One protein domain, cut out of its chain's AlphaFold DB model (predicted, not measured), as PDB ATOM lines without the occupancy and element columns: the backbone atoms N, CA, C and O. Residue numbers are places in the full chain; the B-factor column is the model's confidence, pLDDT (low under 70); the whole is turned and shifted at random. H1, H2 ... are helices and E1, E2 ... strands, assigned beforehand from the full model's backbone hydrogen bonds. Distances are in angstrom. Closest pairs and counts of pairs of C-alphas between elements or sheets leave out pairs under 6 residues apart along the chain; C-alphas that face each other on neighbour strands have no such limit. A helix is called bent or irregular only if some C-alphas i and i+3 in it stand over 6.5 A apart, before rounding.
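What this domain is: This is residues 2 to 100 and 111 to 144 of the 1038 residues of an uncharacterized protein of Leptomonas pyrrhocoris (UniProt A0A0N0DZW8). Two small three-stranded sheets, E1 E2 E3 and E4 E5 E6, stand partly face to face with their strands crossed. H2 lies beside E6 at that sheet's level, H3 and the arm H5a graze both sheets, H4 packs on H2 and H3 with its residues 86 to 93, and H1 and the arm H5b reach outward. The printed part has 133 residues, with five named helices and six named strands in the order H1 H2 E1 E2 E3 E4 E5 H3 H4 E6 H5; both sheets, ordered as written above, are antiparallel, and the class is mixed, helices and strands. The whole is compact, with a radius of gyration of the C-alphas of 15.1 A and a rounded outline of 41 by 38 by 31 A.

How they stand to each other: Start at H1, residues 4 to 8, which touches H2, residues 10 to 20, only at the corner and only just, with 3 pairs of C-alphas within 8 A, the closest those of Ala 7 and Gln 13, 6.1 A. Next come E1, residues 25 to 28, E2, 32 to 36, and E3, 48 to 51, a meander, each strand the antiparallel neighbour of the one before; look for N 27 and O 34 at 2.9 A and N 50 and O 33 at 2.8 A, within hydrogen-bond range. E4, residues 57 to 61, and E5, 66 to 72, form a hairpin, with N 59 and O 68 at 2.9 A. H3, residues 73 to 82, and H4, 86 to 98, form a helical hairpin, opposite ways at a steep tilt of 41 degrees; their closest C-alphas are those of Ala 80 and Ala 86, 4.7 A. H4 touches H2 with residues 88 to 93 alone, the closest C-alphas being those of Pro 10 and Phe 92, 6.4 A. E6, residues 112 to 118, is antiparallel to E5, with N 69 and O 115 at 3.0 A; the closest C-alphas of H2 and E6 are those of Val 12 and Leu 115, 5.2 A. H5, residues 121 to 142, was assigned as one helix by its hydrogen bonds but is bent, C-alphas 129 and 132 being 6.5 A apart; its arms H5a, 121 to 129, and H5b, 132 to 142, stand at a steep tilt of 40 degrees. Every O i to N i+4 pair is within hydrogen-bond range in H2, H3, H4, H5a and H5b; H1 has 0 of 1, and 1 of 2 O i to N i+3 pairs.

Where its parts are: Find C-alpha 4 at (-12.089, -23.782, -35.801), where H1 begins. E5 spans 20.0 A, E6 19.7 A and H4 18.3 A. H5b runs 15.4 A to C-alpha 142 at (-37.918, -7.209, -54.359).

The domain as a whole: The C-alphas farthest apart, those of Glu 41 and Val 144, are 47.3 A apart. Residues 101 to 110 are not printed, with 16.2 A between C-alphas 100 and 111. Of the links printed whole, E2 to E3 is long, with 11 residues. The pLDDT is under 70 at residues 2 to 23 and 143 to 144.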
ATOM      1  N   MET A   2     -16.344 -29.796 -37.946       30.55
ATOM      2  CA  MET A   2     -16.228 -28.428 -38.475       30.55
ATOM      3  C   MET A   2     -14.916 -27.796 -38.003       30.55
ATOM      4  O   MET A   2     -14.457 -28.071 -36.896       30.55
ATOM      5  N   SER A   3     -14.290 -26.976 -38.847       31.28
ATOM      6  CA  SER A   3     -13.013 -26.345 -38.519       31.28
ATOM      7  C   SER A   3     -13.186 -25.121 -37.613       31.28
ATOM      8  O   SER A   3     -14.212 -24.442 -37.618       31.28
ATOM      9  N   GLN A   4     -12.135 -24.816 -36.849       33.25
ATOM     10  CA  GLN A   4     -12.089 -23.782 -35.801       33.25
ATOM     11  C   GLN A   4     -12.363 -22.339 -36.292       33.25
ATOM     12  O   GLN A   4     -12.449 -21.419 -35.483       33.25
ATOM     13  N   SER A   5     -12.536 -22.118 -37.600       36.47
ATOM     14  CA  SER A   5     -12.829 -20.809 -38.200       36.47
ATOM     15  C   SER A   5     -14.228 -20.264 -37.883       36.47
ATOM     16  O   SER A   5     -14.471 -19.071 -38.069       36.47
ATOM     17  N   LEU A   6     -15.152 -21.101 -37.396       41.53
ATOM     18  CA  LEU A   6     -16.484 -20.644 -36.980       41.53
ATOM     19  C   LEU A   6     -16.472 -19.986 -35.592       41.53
ATOM     20  O   LEU A   6     -17.204 -19.023 -35.370       41.53
ATOM     21  N   ALA A   7     -15.562 -20.407 -34.706       38.22
ATOM     22  CA  ALA A   7     -15.365 -19.823 -33.376       38.22
ATOM     23  C   ALA A   7     -14.794 -18.386 -33.404       38.22
ATOM     24  O   ALA A   7     -14.597 -17.768 -32.365       38.22
ATOM     25  N   THR A   8     -14.507 -17.826 -34.586       39.31
ATOM     26  CA  THR A   8     -14.029 -16.438 -34.736       39.31
ATOM     27  C   THR A   8     -15.168 -15.405 -34.799       39.31
ATOM     28  O   THR A   8     -14.912 -14.199 -34.790       39.31
ATOM     29  N   TYR A   9     -16.428 -15.851 -34.851       46.56
ATOM     30  CA  TYR A   9     -17.612 -14.990 -34.882       46.56
ATOM     31  C   TYR A   9     -18.407 -15.158 -33.574       46.56
ATOM     32  O   TYR A   9     -19.204 -16.085 -33.481       46.56
ATOM     33  N   PRO A  10     -18.247 -14.291 -32.557       50.88
ATOM     34  CA  PRO A  10     -18.834 -14.531 -31.234       50.88
ATOM     35  C   PRO A  10     -20.368 -14.509 -31.228       50.88
ATOM     36  O   PRO A  10     -20.988 -15.236 -30.467       50.88
ATOM     37  N   LEU A  11     -21.001 -13.745 -32.124       50.88
ATOM     38  CA  LEU A  11     -22.461 -13.734 -32.263       50.88
ATOM     39  C   LEU A  11     -22.979 -15.018 -32.946       50.88
ATOM     40  O   LEU A  11     -24.008 -15.546 -32.532       50.88
ATOM     41  N   VAL A  12     -22.213 -15.598 -33.891       52.72
ATOM     42  CA  VAL A  12     -22.431 -17.001 -34.300       52.72
ATOM     43  C   VAL A  12     -22.292 -17.874 -33.058       52.72
ATOM     44  O   VAL A  12     -23.186 -18.657 -32.794       52.72
ATOM     45  N   GLN A  13     -21.225 -17.721 -32.272       51.44
ATOM     46  CA  GLN A  13     -20.949 -18.582 -31.126       51.44
ATOM     47  C   GLN A  13     -22.040 -18.537 -30.045       51.44
ATOM     48  O   GLN A  13     -22.400 -19.597 -29.567       51.44
ATOM     49  N   CYS A  14     -22.646 -17.392 -29.714       53.25
ATOM     50  CA  CYS A  14     -23.774 -17.352 -28.772       53.25
ATOM     51  C   CYS A  14     -25.023 -18.065 -29.313       53.25
ATOM     52  O   CYS A  14     -25.591 -18.903 -28.619       53.25
ATOM     53  N   VAL A  15     -25.446 -17.783 -30.553       56.66
ATOM     54  CA  VAL A  15     -26.675 -18.386 -31.112       56.66
ATOM     55  C   VAL A  15     -26.460 -19.849 -31.520       56.66
ATOM     56  O   VAL A  15     -27.372 -20.660 -31.420       56.66
ATOM     57  N   VAL A  16     -25.246 -20.220 -31.925       54.34
ATOM     58  CA  VAL A  16     -24.856 -21.611 -32.191       54.34
ATOM     59  C   VAL A  16     -24.625 -22.373 -30.891       54.34
ATOM     60  O   VAL A  16     -24.999 -23.533 -30.844       54.34
ATOM     61  N   SER A  17     -24.135 -21.754 -29.811       49.56
ATOM     62  CA  SER A  17     -24.174 -22.372 -28.480       49.56
ATOM     63  C   SER A  17     -25.617 -22.620 -28.040       49.56
ATOM     64  O   SER A  17     -25.934 -23.740 -27.654       49.56
ATOM     65  N   ALA A  18     -26.504 -21.630 -28.179       52.12
ATOM     66  CA  ALA A  18     -27.930 -21.802 -27.902       52.12
ATOM     67  C   ALA A  18     -28.580 -22.877 -28.799       52.12
ATOM     68  O   ALA A  18     -29.446 -23.601 -28.344       52.12
ATOM     69  N   ALA A  19     -28.142 -23.061 -30.047       52.03
ATOM     70  CA  ALA A  19     -28.669 -24.131 -30.898       52.03
ATOM     71  C   ALA A  19     -28.021 -25.515 -30.653       52.03
ATOM     72  O   ALA A  19     -28.669 -26.532 -30.888       52.03
ATOM     73  N   GLN A  20     -26.756 -25.583 -30.213       50.66
ATOM     74  CA  GLN A  20     -25.981 -26.834 -30.101       50.66
ATOM     75  C   GLN A  20     -25.953 -27.441 -28.696       50.66
ATOM     76  O   GLN A  20     -25.960 -28.663 -28.585       50.66
ATOM     77  N   PHE A  21     -25.919 -26.630 -27.635       47.72
ATOM     78  CA  PHE A  21     -26.024 -27.122 -26.249       47.72
ATOM     79  C   PHE A  21     -27.479 -27.297 -25.794       47.72
ATOM     80  O   PHE A  21     -27.722 -27.867 -24.738       47.72
ATOM     81  N   ALA A  22     -28.424 -26.769 -26.573       54.69
ATOM     82  CA  ALA A  22     -29.800 -26.519 -26.171       54.69
ATOM     83  C   ALA A  22     -30.775 -26.836 -27.331       54.69
ATOM     84  O   ALA A  22     -31.542 -25.986 -27.789       54.69
ATOM     85  N   SER A  23     -30.628 -28.067 -27.856       66.06
ATOM     86  CA  SER A  23     -31.465 -28.766 -28.856       66.06
ATOM     87  C   SER A  23     -32.263 -27.862 -29.808       66.06
ATOM     88  O   SER A  23     -33.487 -27.950 -29.875       66.06
ATOM     89  N   GLY A  24     -31.572 -26.971 -30.524       76.19
ATOM     90  CA  GLY A  24     -32.220 -25.868 -31.227       76.19
ATOM     91  C   GLY A  24     -33.029 -26.316 -32.440       76.19
ATOM     92  O   GLY A  24     -32.455 -26.758 -33.437       76.19
ATOM     93  N   GLU A  25     -34.347 -26.143 -32.384       87.62
ATOM     94  CA  GLU A  25     -35.246 -26.455 -33.493       87.62
ATOM     95  C   GLU A  25     -35.470 -25.224 -34.381       87.62
ATOM     96  O   GLU A  25     -35.726 -24.112 -33.908       87.62
ATOM     97  N   VAL A  26     -35.362 -25.426 -35.697       90.00
ATOM     98  CA  VAL A  26     -35.614 -24.400 -36.716       90.00
ATOM     99  C   VAL A  26     -36.898 -24.762 -37.447       90.00
ATOM    100  O   VAL A  26     -36.887 -25.537 -38.403       90.00
ATOM    101  N   SER A  27     -38.009 -24.178 -37.010       92.06
ATOM    102  CA  SER A  27     -39.262 -24.250 -37.757       92.06
ATOM    103  C   SER A  27     -39.217 -23.297 -38.949       92.06
ATOM    104  O   SER A  27     -38.707 -22.180 -38.858       92.06
ATOM    105  N   PHE A  28     -39.764 -23.725 -40.084       93.00
ATOM    106  CA  PHE A  28     -39.849 -22.903 -41.288       93.00
ATOM    107  C   PHE A  28     -41.305 -22.715 -41.712       93.00
ATOM    108  O   PHE A  28     -41.994 -23.687 -42.026       93.00
ATOM    109  N   TYR A  29     -41.730 -21.457 -41.780       94.31
ATOM    110  CA  TYR A  29     -43.029 -21.021 -42.288       94.31
ATOM    111  C   TYR A  29     -42.834 -20.280 -43.617       94.31
ATOM    112  O   TYR A  29     -41.701 -19.974 -43.994       94.31
ATOM    113  N   ASP A  30     -43.915 -19.971 -44.334       93.19
ATOM    114  CA  ASP A  30     -43.845 -19.408 -45.695       93.19
ATOM    115  C   ASP A  30     -43.194 -18.013 -45.768       93.19
ATOM    116  O   ASP A  30     -42.617 -17.642 -46.794       93.19
ATOM    117  N   THR A  31     -43.262 -17.237 -44.682       93.69
ATOM    118  CA  THR A  31     -42.780 -15.845 -44.598       93.69
ATOM    119  C   THR A  31     -41.570 -15.648 -43.675       93.69
ATOM    120  O   THR A  31     -40.785 -14.721 -43.899       93.69
ATOM    121  N   TYR A  32     -41.379 -16.522 -42.683       94.69
ATOM    122  CA  TYR A  32     -40.295 -16.442 -41.699       94.69
ATOM    123  C   TYR A  32     -39.801 -17.830 -41.264       94.69
ATOM    124  O   TYR A  32     -40.544 -18.812 -41.299       94.69
ATOM    125  N   ALA A  33     -38.545 -17.904 -40.819       92.19
ATOM    126  CA  ALA A  33     -38.059 -19.021 -40.008       92.19
ATOM    127  C   ALA A  33     -38.160 -18.661 -38.522       92.19
ATOM    128  O   ALA A  33     -38.001 -17.499 -38.153       92.19
ATOM    129  N   GLU A  34     -38.397 -19.649 -37.672       94.19
ATOM    130  CA  GLU A  34     -38.489 -19.497 -36.224       94.19
ATOM    131  C   GLU A  34     -37.470 -20.436 -35.575       94.19
ATOM    132  O   GLU A  34     -37.588 -21.657 -35.676       94.19
ATOM    133  N   LEU A  35     -36.429 -19.862 -34.970       92.12
ATOM    134  CA  LEU A  35     -35.419 -20.602 -34.215       92.12
ATOM    135  C   LEU A  35     -35.787 -20.562 -32.729       92.12
ATOM    136  O   LEU A  35     -35.794 -19.488 -32.124       92.12
ATOM    137  N   MET A  36     -36.037 -21.733 -32.147       91.19
ATOM    138  CA  MET A  36     -36.170 -21.921 -30.703       91.19
ATOM    139  C   MET A  36     -34.973 -22.720 -30.196       91.19
ATOM    140  O   MET A  36     -34.704 -23.813 -30.684       91.19
ATOM    141  N   ALA A  37     -34.259 -22.180 -29.213       87.75
ATOM    142  CA  ALA A  37     -33.344 -22.948 -28.372       87.75
ATOM    143  C   ALA A  37     -34.081 -23.385 -27.099       87.75
ATOM    144  O   ALA A  37     -34.846 -22.587 -26.553       87.75
ATOM    145  N   ALA A  38     -33.837 -24.598 -26.611       86.00
ATOM    146  CA  ALA A  38     -34.385 -25.110 -25.355       86.00
ATOM    147  C   ALA A  38     -33.234 -25.607 -24.482       86.00
ATOM    148  O   ALA A  38     -32.466 -26.457 -24.923       86.00
ATOM    149  N   ASP A  39     -33.055 -25.033 -23.292       81.31
ATOM    150  CA  ASP A  39     -31.896 -25.354 -22.456       81.31
ATOM    151  C   ASP A  39     -31.890 -26.806 -21.939       81.31
ATOM    152  O   ASP A  39     -32.812 -27.586 -22.172       81.31
ATOM    153  N   ALA A  40     -30.819 -27.188 -21.240       80.00
ATOM    154  CA  ALA A  40     -30.663 -28.542 -20.707       80.00
ATOM    155  C   ALA A  40     -31.707 -28.915 -19.629       80.00
ATOM    156  O   ALA A  40     -31.796 -30.085 -19.261       80.00
ATOM    157  N   GLU A  41     -32.492 -27.950 -19.138       85.69
ATOM    158  CA  GLU A  41     -33.622 -28.148 -18.219       85.69
ATOM    159  C   GLU A  41     -34.971 -28.200 -18.975       85.69
ATOM    160  O   GLU A  41     -36.018 -28.430 -18.372       85.69
ATOM    161  N   GLY A  42     -34.954 -28.024 -20.303       84.50
ATOM    162  CA  GLY A  42     -36.125 -28.001 -21.183       84.50
ATOM    163  C   GLY A  42     -36.767 -26.618 -21.347       84.50
ATOM    164  O   GLY A  42     -37.797 -26.498 -22.019       84.50
ATOM    165  N   SER A  43     -36.186 -25.559 -20.773       86.69
ATOM    166  CA  SER A  43     -36.759 -24.213 -20.845       86.69
ATOM    167  C   SER A  43     -36.523 -23.605 -22.226       86.69
ATOM    168  O   SER A  43     -35.399 -23.289 -22.619       86.69
ATOM    169  N   CYS A  44     -37.606 -23.421 -22.981       90.81
ATOM    170  CA  CYS A  44     -37.556 -22.801 -24.300       90.81
ATOM    171  C   CYS A  44     -37.298 -21.289 -24.202       90.81
ATOM    172  O   CYS A  44     -38.040 -20.550 -23.554       90.81
ATOM    173  N   THR A  45     -36.279 -20.826 -24.921       91.62
ATOM    174  CA  THR A  45     -36.078 -19.407 -25.243       91.62
ATOM    175  C   THR A  45     -37.273 -18.848 -26.015       91.62
ATOM    176  O   THR A  45     -37.912 -19.549 -26.802       91.62
ATOM    177  N   ALA A  46     -37.556 -17.556 -25.838       94.12
ATOM    178  CA  ALA A  46     -38.504 -16.852 -26.689       94.12
ATOM    179  C   ALA A  46     -38.017 -16.927 -28.152       94.12
ATOM    180  O   ALA A  46     -36.842 -16.636 -28.402       94.12
ATOM    181  N   PRO A  47     -38.871 -17.311 -29.116       94.31
ATOM    182  CA  PRO A  47     -38.448 -17.651 -30.471       94.31
ATOM    183  C   PRO A  47     -37.787 -16.491 -31.229       94.31
ATOM    184  O   PRO A  47     -38.337 -15.390 -31.322       94.31
ATOM    185  N   LEU A  48     -36.644 -16.755 -31.867       94.75
ATOM    186  CA  LEU A  48     -36.062 -15.842 -32.850       94.75
ATOM    187  C   LEU A  48     -36.827 -15.993 -34.168       94.75
ATOM    188  O   LEU A  48     -36.543 -16.893 -34.961       94.75
ATOM    189  N   ARG A  49     -37.787 -15.096 -34.408       95.38
ATOM    190  CA  ARG A  49     -38.455 -14.954 -35.709       95.38
ATOM    191  C   ARG A  49     -37.551 -14.211 -36.686       95.38
ATOM    192  O   ARG A  49     -37.037 -13.136 -36.388       95.38
ATOM    193  N   ILE A  50     -37.349 -14.821 -37.848       93.94
ATOM    194  CA  ILE A  50     -36.410 -14.410 -38.886       93.94
ATOM    195  C   ILE A  50     -37.201 -14.257 -40.181       93.94
ATOM    196  O   ILE A  50     -37.317 -15.200 -40.969       93.94
ATOM    197  N   ASP A  51     -37.745 -13.064 -40.404       94.69
ATOM    198  CA  ASP A  51     -38.416 -12.734 -41.658       94.69
ATOM    199  C   ASP A  51     -37.444 -12.917 -42.832       94.69
ATOM    200  O   ASP A  51     -36.364 -12.309 -42.884       94.69
ATOM    201  N   TYR A  52     -37.841 -13.697 -43.843       92.56
ATOM    202  CA  TYR A  52     -37.038 -13.853 -45.067       92.56
ATOM    203  C   TYR A  52     -36.874 -12.540 -45.842       92.56
ATOM    204  O   TYR A  52     -36.038 -12.418 -46.751       92.56
ATOM    205  N   ASP A  53     -37.673 -11.543 -45.470       92.06
ATOM    206  CA  ASP A  53     -37.615 -10.206 -46.009       92.06
ATOM    207  C   ASP A  53     -36.514  -9.333 -45.393       92.06
ATOM    208  O   ASP A  53     -35.953  -8.514 -46.129       92.06
ATOM    209  N   VAL A  54     -36.097  -9.585 -44.146       90.75
ATOM    210  CA  VAL A  54     -35.029  -8.819 -43.468       90.75
ATOM    211  C   VAL A  54     -33.647  -9.491 -43.558       90.75
ATOM    212  O   VAL A  54     -32.619  -8.818 -43.460       90.75
ATOM    213  N   LEU A  55     -33.585 -10.796 -43.859       90.75
ATOM    214  CA  LEU A  55     -32.330 -11.495 -44.174       90.75
ATOM    215  C   LEU A  55     -31.517 -10.767 -45.261       90.75
ATOM    216  O   LEU A  55     -31.911 -10.751 -46.430       90.75
ATOM    217  N   GLU A  56     -30.325 -10.269 -44.918       90.31
ATOM    218  CA  GLU A  56     -29.375  -9.670 -45.863       90.31
ATOM    219  C   GLU A  56     -28.859 -10.721 -46.855       90.31
ATOM    220  O   GLU A  56     -28.969 -10.579 -48.078       90.31
ATOM    221  N   HIS A  57     -28.327 -11.827 -46.325       88.19
ATOM    222  CA  HIS A  57     -27.770 -12.925 -47.110       88.19
ATOM    223  C   HIS A  57     -28.280 -14.269 -46.599       88.19
ATOM    224  O   HIS A  57     -28.360 -14.520 -45.399       88.19
ATOM    225  N   PHE A  58     -28.577 -15.147 -47.549       89.31
ATOM    226  CA  PHE A  58     -29.031 -16.508 -47.319       89.31
ATOM    227  C   PHE A  58     -28.192 -17.444 -48.193       89.31
ATOM    228  O   PHE A  58     -28.060 -17.198 -49.395       89.31
ATOM    229  N   ARG A  59     -27.604 -18.497 -47.616       91.38
ATOM    230  CA  ARG A  59     -26.841 -19.502 -48.374       91.38
ATOM    231  C   ARG A  59     -26.922 -20.877 -47.721       91.38
ATOM    232  O   ARG A  59     -26.470 -21.042 -46.596       91.38
ATOM    233  N   ILE A  60     -27.374 -21.877 -48.470       90.75
ATOM    234  CA  ILE A  60     -27.268 -23.292 -48.092       90.75
ATOM    235  C   ILE A  60     -26.055 -23.933 -48.779       90.75
ATOM    236  O   ILE A  60     -25.774 -23.667 -49.949       90.75
ATOM    237  N   VAL A  61     -25.357 -24.806 -48.053       91.06
ATOM    238  CA  VAL A  61     -24.322 -25.715 -48.560       91.06
ATOM    239  C   VAL A  61     -24.861 -27.141 -48.431       91.06
ATOM    240  O   VAL A  61     -24.637 -27.810 -47.424       91.06
ATOM    241  N   ARG A  62     -25.613 -27.593 -49.449       89.19
ATOM    242  CA  ARG A  62     -26.389 -28.852 -49.415       89.19
ATOM    243  C   ARG A  62     -25.546 -30.057 -48.982       89.19
ATOM    244  O   ARG A  62     -25.935 -30.760 -48.061       89.19
ATOM    245  N   ALA A  63     -24.359 -30.221 -49.568       89.12
ATOM    246  CA  ALA A  63     -23.435 -31.327 -49.286       89.12
ATOM    247  C   ALA A  63     -22.894 -31.374 -47.840       89.12
ATOM    248  O   ALA A  63     -22.337 -32.382 -47.432       89.12
ATOM    249  N   GLN A  64     -23.043 -30.294 -47.064       90.44
ATOM    250  CA  GLN A  64     -22.667 -30.238 -45.644       90.44
ATOM    251  C   GLN A  64     -23.901 -30.153 -44.725       90.44
ATOM    252  O   GLN A  64     -23.761 -30.131 -43.507       90.44
ATOM    253  N   ARG A  65     -25.108 -30.062 -45.306       91.44
ATOM    254  CA  ARG A  65     -26.381 -29.725 -44.643       91.44
ATOM    255  C   ARG A  65     -26.322 -28.439 -43.789       91.44
ATOM    256  O   ARG A  65     -27.083 -28.274 -42.843       91.44
ATOM    257  N   VAL A  66     -25.440 -27.497 -44.147       91.56
ATOM    258  CA  VAL A  66     -25.272 -26.211 -43.442       91.56
ATOM    259  C   VAL A  66     -26.098 -25.116 -44.106       91.56
ATOM    260  O   VAL A  66     -25.968 -24.869 -45.308       91.56
ATOM    261  N   MET A  67     -26.872 -24.387 -43.308       92.00
ATOM    262  CA  MET A  67     -27.548 -23.153 -43.691       92.00
ATOM    263  C   MET A  67     -26.881 -21.953 -43.014       92.00
ATOM    264  O   MET A  67     -26.813 -21.860 -41.790       92.00
ATOM    265  N   ARG A  68     -26.405 -20.998 -43.817       93.19
ATOM    266  CA  ARG A  68     -25.910 -19.702 -43.355       93.19
ATOM    267  C   ARG A  68     -26.973 -18.631 -43.553       93.19
ATOM    268  O   ARG A  68     -27.295 -18.274 -44.691       93.19
ATOM    269  N   LEU A  69     -27.423 -18.063 -42.440       92.44
ATOM    270  CA  LEU A  69     -28.225 -16.845 -42.403       92.44
ATOM    271  C   LEU A  69     -27.311 -15.645 -42.130       92.44
ATOM    272  O   LEU A  69     -26.234 -15.768 -41.540       92.44
ATOM    273  N   THR A  70     -27.700 -14.461 -42.582       92.69
ATOM    274  CA  THR A  70     -27.037 -13.197 -42.246       92.69
ATOM    275  C   THR A  70     -28.105 -12.116 -42.194       92.69
ATOM    276  O   THR A  70     -28.861 -11.960 -43.152       92.69
ATOM    277  N   MET A  71     -28.191 -11.429 -41.061       94.19
ATOM    278  CA  MET A  71     -29.319 -10.587 -40.646       94.19
ATOM    279  C   MET A  71     -28.814  -9.359 -39.876       94.19
ATOM    280  O   MET A  71     -27.699  -9.408 -39.350       94.19
ATOM    281  N   PRO A  72     -29.586  -8.269 -39.762       92.94
ATOM    282  CA  PRO A  72     -29.189  -7.109 -38.975       92.94
ATOM    283  C   PRO A  72     -28.916  -7.455 -37.501       92.94
ATOM    284  O   PRO A  72     -29.740  -8.038 -36.798       92.94
ATOM    285  N   ARG A  73     -27.761  -7.019 -36.991       89.62
ATOM    286  CA  ARG A  73     -27.306  -7.196 -35.596       89.62
ATOM    287  C   ARG A  73     -28.269  -6.582 -34.570       89.62
ATOM    288  O   ARG A  73     -28.303  -7.026 -33.428       89.62
ATOM    289  N   VAL A  74     -29.083  -5.609 -34.987       91.12
ATOM    290  CA  VAL A  74     -30.163  -5.001 -34.188       91.12
ATOM    291  C   VAL A  74     -31.242  -6.024 -33.811       91.12
ATOM    292  O   VAL A  74     -31.772  -5.957 -32.706       91.12
ATOM    293  N   GLU A  75     -31.549  -6.981 -34.688       91.69
ATOM    294  CA  GLU A  75     -32.597  -7.981 -34.447       91.69
ATOM    295  C   GLU A  75     -32.117  -9.053 -33.473       91.69
ATOM    296  O   GLU A  75     -32.788  -9.318 -32.480       91.69
ATOM    297  N   VAL A  76     -30.900  -9.575 -33.664       91.62
ATOM    298  CA  VAL A  76     -30.325 -10.546 -32.717       91.62
ATOM    299  C   VAL A  76     -30.060  -9.908 -31.350       91.62
ATOM    300  O   VAL A  76     -30.314 -10.546 -30.334       91.62
ATOM    301  N   ARG A  77     -29.641  -8.633 -31.287       91.75
ATOM    302  CA  ARG A  77     -29.557  -7.889 -30.013       91.75
ATOM    303  C   ARG A  77     -30.930  -7.687 -29.355       91.75
ATOM    304  O   ARG A  77     -30.997  -7.699 -28.128       91.75
ATOM    305  N   ARG A  78     -32.018  -7.522 -30.123       93.19
ATOM    306  CA  ARG A  78     -33.388  -7.446 -29.580       93.19
ATOM    307  C   ARG A  78     -33.806  -8.789 -28.975       93.19
ATOM    308  O   ARG A  78     -34.105  -8.834 -27.787       93.19
ATOM    309  N   TRP A  79     -33.707  -9.867 -29.748       93.62
ATOM    310  CA  TRP A  79     -34.020 -11.228 -29.301       93.62
ATOM    311  C   TRP A  79     -33.179 -11.668 -28.093       93.62
ATOM    312  O   TRP A  79     -33.698 -12.221 -27.124       93.62
ATOM    313  N   ALA A  80     -31.877 -11.368 -28.095       91.94
ATOM    314  CA  ALA A  80     -31.008 -11.657 -26.958       91.94
ATOM    315  C   ALA A  80     -31.363 -10.810 -25.727       91.94
ATOM    316  O   ALA A  80     -31.149 -11.253 -24.606       91.94
ATOM    317  N   LYS A  81     -31.925  -9.606 -25.896       93.31
ATOM    318  CA  LYS A  81     -32.431  -8.798 -24.776       93.31
ATOM    319  C   LYS A  81     -33.726  -9.372 -24.207       93.31
ATOM    320  O   LYS A  81     -33.879  -9.393 -22.990       93.31
ATOM    321  N   GLU A  82     -34.619  -9.848 -25.068       93.31
ATOM    322  CA  GLU A  82     -35.858 -10.539 -24.682       93.31
ATOM    323  C   GLU A  82     -35.559 -11.840 -23.914       93.31
ATOM    324  O   GLU A  82     -36.253 -12.153 -22.953       93.31
ATOM    325  N   ASN A  83     -34.458 -12.522 -24.250       91.31
ATOM    326  CA  ASN A  83     -33.962 -13.723 -23.566       91.31
ATOM    327  C   ASN A  83     -32.886 -13.463 -22.484       91.31
ATOM    328  O   ASN A  83     -32.239 -14.394 -22.019       91.31
ATOM    329  N   GLY A  84     -32.622 -12.210 -22.098       92.44
ATOM    330  CA  GLY A  84     -31.625 -11.862 -21.067       92.44
ATOM    331  C   GLY A  84     -30.138 -12.009 -21.455       92.44
ATOM    332  O   GLY A  84     -29.278 -11.457 -20.770       92.44
ATOM    333  N   PHE A  85     -29.810 -12.661 -22.573       87.38
ATOM    334  CA  PHE A  85     -28.446 -12.860 -23.087       87.38
ATOM    335  C   PHE A  85     -27.772 -11.619 -23.708       87.38
ATOM    336  O   PHE A  85     -26.613 -11.701 -24.118       87.38
ATOM    337  N   ALA A  86     -28.443 -10.463 -23.801       88.31
ATOM    338  CA  ALA A  86     -27.877  -9.261 -24.434       88.31
ATOM    339  C   ALA A  86     -26.517  -8.838 -23.848       88.31
ATOM    340  O   ALA A  86     -25.602  -8.535 -24.608       88.31
ATOM    341  N   SER A  87     -26.349  -8.913 -22.524       86.75
ATOM    342  CA  SER A  87     -25.077  -8.605 -21.854       86.75
ATOM    343  C   SER A  87     -23.934  -9.540 -22.260       86.75
ATOM    344  O   SER A  87     -22.781  -9.117 -22.266       86.75
ATOM    345  N   GLN A  88     -24.232 -10.787 -22.642       85.25
ATOM    346  CA  GLN A  88     -23.235 -11.724 -23.164       85.25
ATOM    347  C   GLN A  88     -22.803 -11.322 -24.581       85.25
ATOM    348  O   GLN A  88     -21.607 -11.298 -24.868       85.25
ATOM    349  N   LEU A  89     -23.755 -10.943 -25.450       85.06
ATOM    350  CA  LEU A  89     -23.439 -10.414 -26.783       85.06
ATOM    351  C   LEU A  89     -22.609  -9.128 -26.704       85.06
ATOM    352  O   LEU A  89     -21.591  -9.028 -27.387       85.06
ATOM    353  N   ASP A  90     -23.023  -8.170 -25.870       86.50
ATOM    354  CA  ASP A  90     -22.309  -6.904 -25.678       86.50
ATOM    355  C   ASP A  90     -20.876  -7.148 -25.162       86.50
ATOM    356  O   ASP A  90     -19.922  -6.651 -25.760       86.50
ATOM    357  N   ALA A  91     -20.685  -8.010 -24.153       85.69
ATOM    358  CA  ALA A  91     -19.362  -8.297 -23.585       85.69
ATOM    359  C   ALA A  91     -18.360  -8.903 -24.594       85.69
ATOM    360  O   ALA A  91     -17.172  -8.573 -24.569       85.69
ATOM    361  N   PHE A  92     -18.807  -9.767 -25.515       75.12
ATOM    362  CA  PHE A  92     -17.932 -10.265 -26.587       75.12
ATOM    363  C   PHE A  92     -17.612  -9.205 -27.648       75.12
ATOM    364  O   PHE A  92     -16.567  -9.275 -28.304       75.12
ATOM    365  N   GLU A  93     -18.507  -8.241 -27.844       78.75
ATOM    366  CA  GLU A  93     -18.335  -7.156 -28.803       78.75
ATOM    367  C   GLU A  93     -17.373  -6.090 -28.249       78.75
ATOM    368  O   GLU A  93     -16.449  -5.705 -28.969       78.75
ATOM    369  N   ASP A  94     -17.457  -5.759 -26.955       80.94
ATOM    370  CA  ASP A  94     -16.472  -4.934 -26.234       80.94
ATOM    371  C   ASP A  94     -15.055  -5.528 -26.320       80.94
ATOM    372  O   ASP A  94     -14.089  -4.817 -26.609       80.94
ATOM    373  N   VAL A  95     -14.908  -6.851 -26.163       80.62
ATOM    374  CA  VAL A  95     -13.613  -7.545 -26.316       80.62
ATOM    375  C   VAL A  95     -13.086  -7.486 -27.760       80.62
ATOM    376  O   VAL A  95     -11.870  -7.427 -27.969       80.62
ATOM    377  N   GLN A  96     -13.959  -7.462 -28.776       72.12
ATOM    378  CA  GLN A  96     -13.523  -7.236 -30.159       72.12
ATOM    379  C   GLN A  96     -13.184  -5.771 -30.456       72.12
ATOM    380  O   GLN A  96     -12.265  -5.530 -31.241       72.12
ATOM    381  N   GLU A  97     -13.893  -4.801 -29.877       73.06
ATOM    382  CA  GLU A  97     -13.583  -3.378 -30.061       73.06
ATOM    383  C   GLU A  97     -12.294  -2.993 -29.312       73.06
ATOM    384  O   GLU A  97     -11.414  -2.385 -29.920       73.06
ATOM    385  N   ALA A  98     -12.076  -3.483 -28.086       78.19
ATOM    386  CA  ALA A  98     -10.825  -3.308 -27.336       78.19
ATOM    387  C   ALA A  98      -9.585  -3.907 -28.035       78.19
ATOM    388  O   ALA A  98      -8.465  -3.442 -27.824       78.19
ATOM    389  N   LYS A  99      -9.769  -4.930 -28.885       76.31
ATOM    390  CA  LYS A  99      -8.693  -5.575 -29.662       76.31
ATOM    391  C   LYS A  99      -8.499  -4.981 -31.068       76.31
ATOM    392  O   LYS A  99      -7.598  -5.411 -31.790       76.31
ATOM    393  N   ARG A 100      -9.313  -4.003 -31.482       74.69
ATOM    394  CA  ARG A 100      -9.124  -3.240 -32.727       74.69
ATOM    395  C   ARG A 100      -8.503  -1.890 -32.399       74.69
ATOM    396  O   ARG A 100      -9.138  -1.072 -31.744       74.69
ATOM    397  N   THR A 111     -22.595  -4.345 -39.130       80.88
ATOM    398  CA  THR A 111     -24.041  -4.184 -38.916       80.88
ATOM    399  C   THR A 111     -24.799  -5.503 -38.940       80.88
ATOM    400  O   THR A 111     -25.965  -5.531 -38.556       80.88
ATOM    401  N   SER A 112     -24.157  -6.586 -39.382       89.81
ATOM    402  CA  SER A 112     -24.774  -7.885 -39.593       89.81
ATOM    403  C   SER A 112     -24.281  -8.959 -38.631       89.81
ATOM    404  O   SER A 112     -23.084  -9.177 -38.429       89.81
ATOM    405  N   ALA A 113     -25.255  -9.655 -38.060       89.75
ATOM    406  CA  ALA A 113     -25.114 -10.956 -37.445       89.75
ATOM    407  C   ALA A 113     -25.040 -12.041 -38.528       89.75
ATOM    408  O   ALA A 113     -25.679 -11.943 -39.577       89.75
ATOM    409  N   VAL A 114     -24.305 -13.116 -38.253       89.44
ATOM    410  CA  VAL A 114     -24.318 -14.353 -39.044       89.44
ATOM    411  C   VAL A 114     -24.814 -15.464 -38.132       89.44
ATOM    412  O   VAL A 114     -24.351 -15.545 -36.999       89.44
ATOM    413  N   LEU A 115     -25.706 -16.323 -38.627       89.00
ATOM    414  CA  LEU A 115     -26.059 -17.586 -37.971       89.00
ATOM    415  C   LEU A 115     -25.628 -18.749 -38.871       89.00
ATOM    416  O   LEU A 115     -25.678 -18.638 -40.102       89.00
ATOM    417  N   LEU A 116     -25.214 -19.859 -38.263       90.25
ATOM    418  CA  LEU A 116     -24.840 -21.092 -38.957       90.25
ATOM    419  C   LEU A 116     -25.603 -22.255 -38.335       90.25
ATOM    420  O   LEU A 116     -25.340 -22.640 -37.203       90.25
ATOM    421  N   LEU A 117     -26.562 -22.780 -39.085       89.00
ATOM    422  CA  LEU A 117     -27.500 -23.798 -38.635       89.00
ATOM    423  C   LEU A 117     -27.179 -25.105 -39.360       89.00
ATOM    424  O   LEU A 117     -27.113 -25.140 -40.592       89.00
ATOM    425  N   GLN A 118     -26.936 -26.161 -38.590       91.75
ATOM    426  CA  GLN A 118     -26.787 -27.518 -39.101       91.75
ATOM    427  C   GLN A 118     -28.188 -28.122 -39.200       91.75
ATOM    428  O   GLN A 118     -28.836 -28.315 -38.178       91.75
ATOM    429  N   LEU A 119     -28.663 -28.382 -40.415       89.50
ATOM    430  CA  LEU A 119     -29.994 -28.944 -40.651       89.50
ATOM    431  C   LEU A 119     -29.945 -30.477 -40.658       89.50
ATOM    432  O   LEU A 119     -28.947 -31.066 -41.106       89.50
ATOM    433  N   ARG A 120     -31.032 -31.123 -40.217       90.38
ATOM    434  CA  ARG A 120     -31.249 -32.561 -40.444       90.38
ATOM    435  C   ARG A 120     -31.539 -32.806 -41.942       90.38
ATOM    436  O   ARG A 120     -31.614 -31.858 -42.732       90.38
ATOM    437  N   SER A 121     -31.622 -34.061 -42.387       91.00
ATOM    438  CA  SER A 121     -31.883 -34.368 -43.814       91.00
ATOM    439  C   SER A 121     -33.260 -33.861 -44.248       91.00
ATOM    440  O   SER A 121     -33.437 -33.383 -45.367       91.00
ATOM    441  N   GLU A 122     -34.196 -33.949 -43.315       92.25
ATOM    442  CA  GLU A 122     -35.633 -33.755 -43.427       92.25
ATOM    443  C   GLU A 122     -35.947 -32.255 -43.424       92.25
ATOM    444  O   GLU A 122     -36.651 -31.761 -44.303       92.25
ATOM    445  N   ASP A 123     -35.323 -31.498 -42.516       89.00
ATOM    446  CA  ASP A 123     -35.391 -30.031 -42.494       89.00
ATOM    447  C   ASP A 123     -34.815 -29.436 -43.784       89.00
ATOM    448  O   ASP A 123     -35.371 -28.502 -44.361       89.00
ATOM    449  N   LEU A 124     -33.695 -29.992 -44.265       92.31
ATOM    450  CA  LEU A 124     -33.048 -29.552 -45.497       92.31
ATOM    451  C   LEU A 124     -33.895 -29.880 -46.732       92.31
ATOM    452  O   LEU A 124     -34.009 -29.030 -47.618       92.31
ATOM    453  N   SER A 125     -34.474 -31.082 -46.824       92.31
ATOM    454  CA  SER A 125     -35.318 -31.466 -47.960       92.31
ATOM    455  C   SER A 125     -36.618 -30.658 -47.972       92.31
ATOM    456  O   SER A 125     -36.925 -30.041 -48.995       92.31
ATOM    457  N   ARG A 126     -37.295 -30.534 -46.822       90.19
ATOM    458  CA  ARG A 126     -38.481 -29.686 -46.624       90.19
ATOM    459  C   ARG A 126     -38.192 -28.234 -46.992       90.19
ATOM    460  O   ARG A 126     -38.897 -27.676 -47.831       90.19
ATOM    461  N   PHE A 127     -37.113 -27.644 -46.468       91.81
ATOM    462  CA  PHE A 127     -36.708 -26.285 -46.831       91.81
ATOM    463  C   PHE A 127     -36.496 -26.136 -48.342       91.81
ATOM    464  O   PHE A 127     -36.961 -25.169 -48.944       91.81
ATOM    465  N   LEU A 128     -35.778 -27.067 -48.976       93.19
ATOM    466  CA  LEU A 128     -35.471 -26.988 -50.405       93.19
ATOM    467  C   LEU A 128     -36.705 -27.170 -51.301       93.19
ATOM    468  O   LEU A 128     -36.702 -26.637 -52.412       93.19
ATOM    469  N   GLN A 129     -37.726 -27.891 -50.833       94.00
ATOM    470  CA  GLN A 129     -38.970 -28.141 -51.560       94.00
ATOM    471  C   GLN A 129     -39.994 -27.010 -51.389       94.00
ATOM    472  O   GLN A 129     -40.496 -26.513 -52.394       94.00
ATOM    473  N   THR A 130     -40.294 -26.576 -50.158       90.69
ATOM    474  CA  THR A 130     -41.363 -25.589 -49.904       90.69
ATOM    475  C   THR A 130     -40.837 -24.156 -49.805       90.69
ATOM    476  O   THR A 130     -41.337 -23.257 -50.478       90.69
ATOM    477  N   ILE A 131     -39.781 -23.931 -49.021       90.75
ATOM    478  CA  ILE A 131     -39.354 -22.585 -48.607       90.75
ATOM    479  C   ILE A 131     -38.399 -21.931 -49.611       90.75
ATOM    480  O   ILE A 131     -38.528 -20.748 -49.934       90.75
ATOM    481  N   ALA A 132     -37.436 -22.682 -50.148       89.69
ATOM    482  CA  ALA A 132     -36.449 -22.158 -51.089       89.69
ATOM    483  C   ALA A 132     -37.085 -21.526 -52.348       89.69
ATOM    484  O   ALA A 132     -36.600 -20.465 -52.768       89.69
ATOM    485  N   PRO A 133     -38.170 -22.079 -52.939       91.12
ATOM    486  CA  PRO A 133     -38.920 -21.410 -54.002       91.12
ATOM    487  C   PRO A 133     -39.551 -20.084 -53.558       91.12
ATOM    488  O   PRO A 133     -39.419 -19.097 -54.287       91.12
ATOM    489  N   LEU A 134     -40.167 -20.033 -52.369       87.50
ATOM    490  CA  LEU A 134     -40.826 -18.843 -51.812       87.50
ATOM    491  C   LEU A 134     -39.824 -17.717 -51.524       87.50
ATOM    492  O   LEU A 134     -39.981 -16.604 -52.027       87.50
ATOM    493  N   VAL A 135     -38.724 -18.017 -50.827       85.81
ATOM    494  CA  VAL A 135     -37.626 -17.063 -50.569       85.81
ATOM    495  C   VAL A 135     -37.025 -16.556 -51.883       85.81
ATOM    496  O   VAL A 135     -36.751 -15.362 -52.035       85.81
ATOM    497  N   SER A 136     -36.873 -17.439 -52.876       86.75
ATOM    498  CA  SER A 136     -36.404 -17.066 -54.215       86.75
ATOM    499  C   SER A 136     -37.431 -16.242 -54.999       86.75
ATOM    500  O   SER A 136     -37.044 -15.448 -55.857       86.75
ATOM    501  N   ALA A 137     -38.733 -16.406 -54.753       85.31
ATOM    502  CA  ALA A 137     -39.793 -15.592 -55.345       85.31
ATOM    503  C   ALA A 137     -39.843 -14.196 -54.704       85.31
ATOM    504  O   ALA A 137     -39.717 -13.211 -55.430       85.31
ATOM    505  N   SER A 138     -39.892 -14.100 -53.369       82.50
ATOM    506  CA  SER A 138     -39.824 -12.828 -52.629       82.50
ATOM    507  C   SER A 138     -38.579 -12.017 -53.020       82.50
ATOM    508  O   SER A 138     -38.681 -10.850 -53.408       82.50
ATOM    509  N   ARG A 139     -37.389 -12.639 -53.040       82.81
ATOM    510  CA  ARG A 139     -36.153 -11.952 -53.458       82.81
ATOM    511  C   ARG A 139     -36.162 -11.515 -54.929       82.81
ATOM    512  O   ARG A 139     -35.571 -10.483 -55.243       82.81
ATOM    513  N   ARG A 140     -36.845 -12.228 -55.835       83.19
ATOM    514  CA  ARG A 140     -37.056 -11.776 -57.231       83.19
ATOM    515  C   ARG A 140     -38.045 -10.608 -57.315       83.19
ATOM    516  O   ARG A 140     -37.748  -9.631 -57.993       83.19
ATOM    517  N   ALA A 141     -39.148 -10.651 -56.569       79.44
ATOM    518  CA  ALA A 141     -40.132  -9.567 -56.499       79.44
ATOM    519  C   ALA A 141     -39.555  -8.266 -55.904       79.44
ATOM    520  O   ALA A 141     -39.948  -7.174 -56.305       79.44
ATOM    521  N   ARG A 142     -38.578  -8.367 -54.991       72.44
ATOM    522  CA  ARG A 142     -37.918  -7.209 -54.359       72.44
ATOM    523  C   ARG A 142     -36.658  -6.716 -55.084       72.44
ATOM    524  O   ARG A 142     -36.248  -5.577 -54.880       72.44
ATOM    525  N   SER A 143     -36.047  -7.517 -55.963       61.12
ATOM    526  CA  SER A 143     -34.809  -7.154 -56.690       61.12
ATOM    527  C   SER A 143     -35.026  -6.448 -58.037       61.12
ATOM    528  O   SER A 143     -34.071  -6.263 -58.788       61.12
ATOM    529  N   VAL A 144     -36.246  -5.982 -58.327       43.91
ATOM    530  CA  VAL A 144     -36.650  -5.343 -59.600       43.91
ATOM    531  C   VAL A 144     -35.768  -4.141 -60.002       43.91
ATOM    532  O   VAL A 144     -35.638  -3.838 -61.184       43.91
TER     533      VAL A 144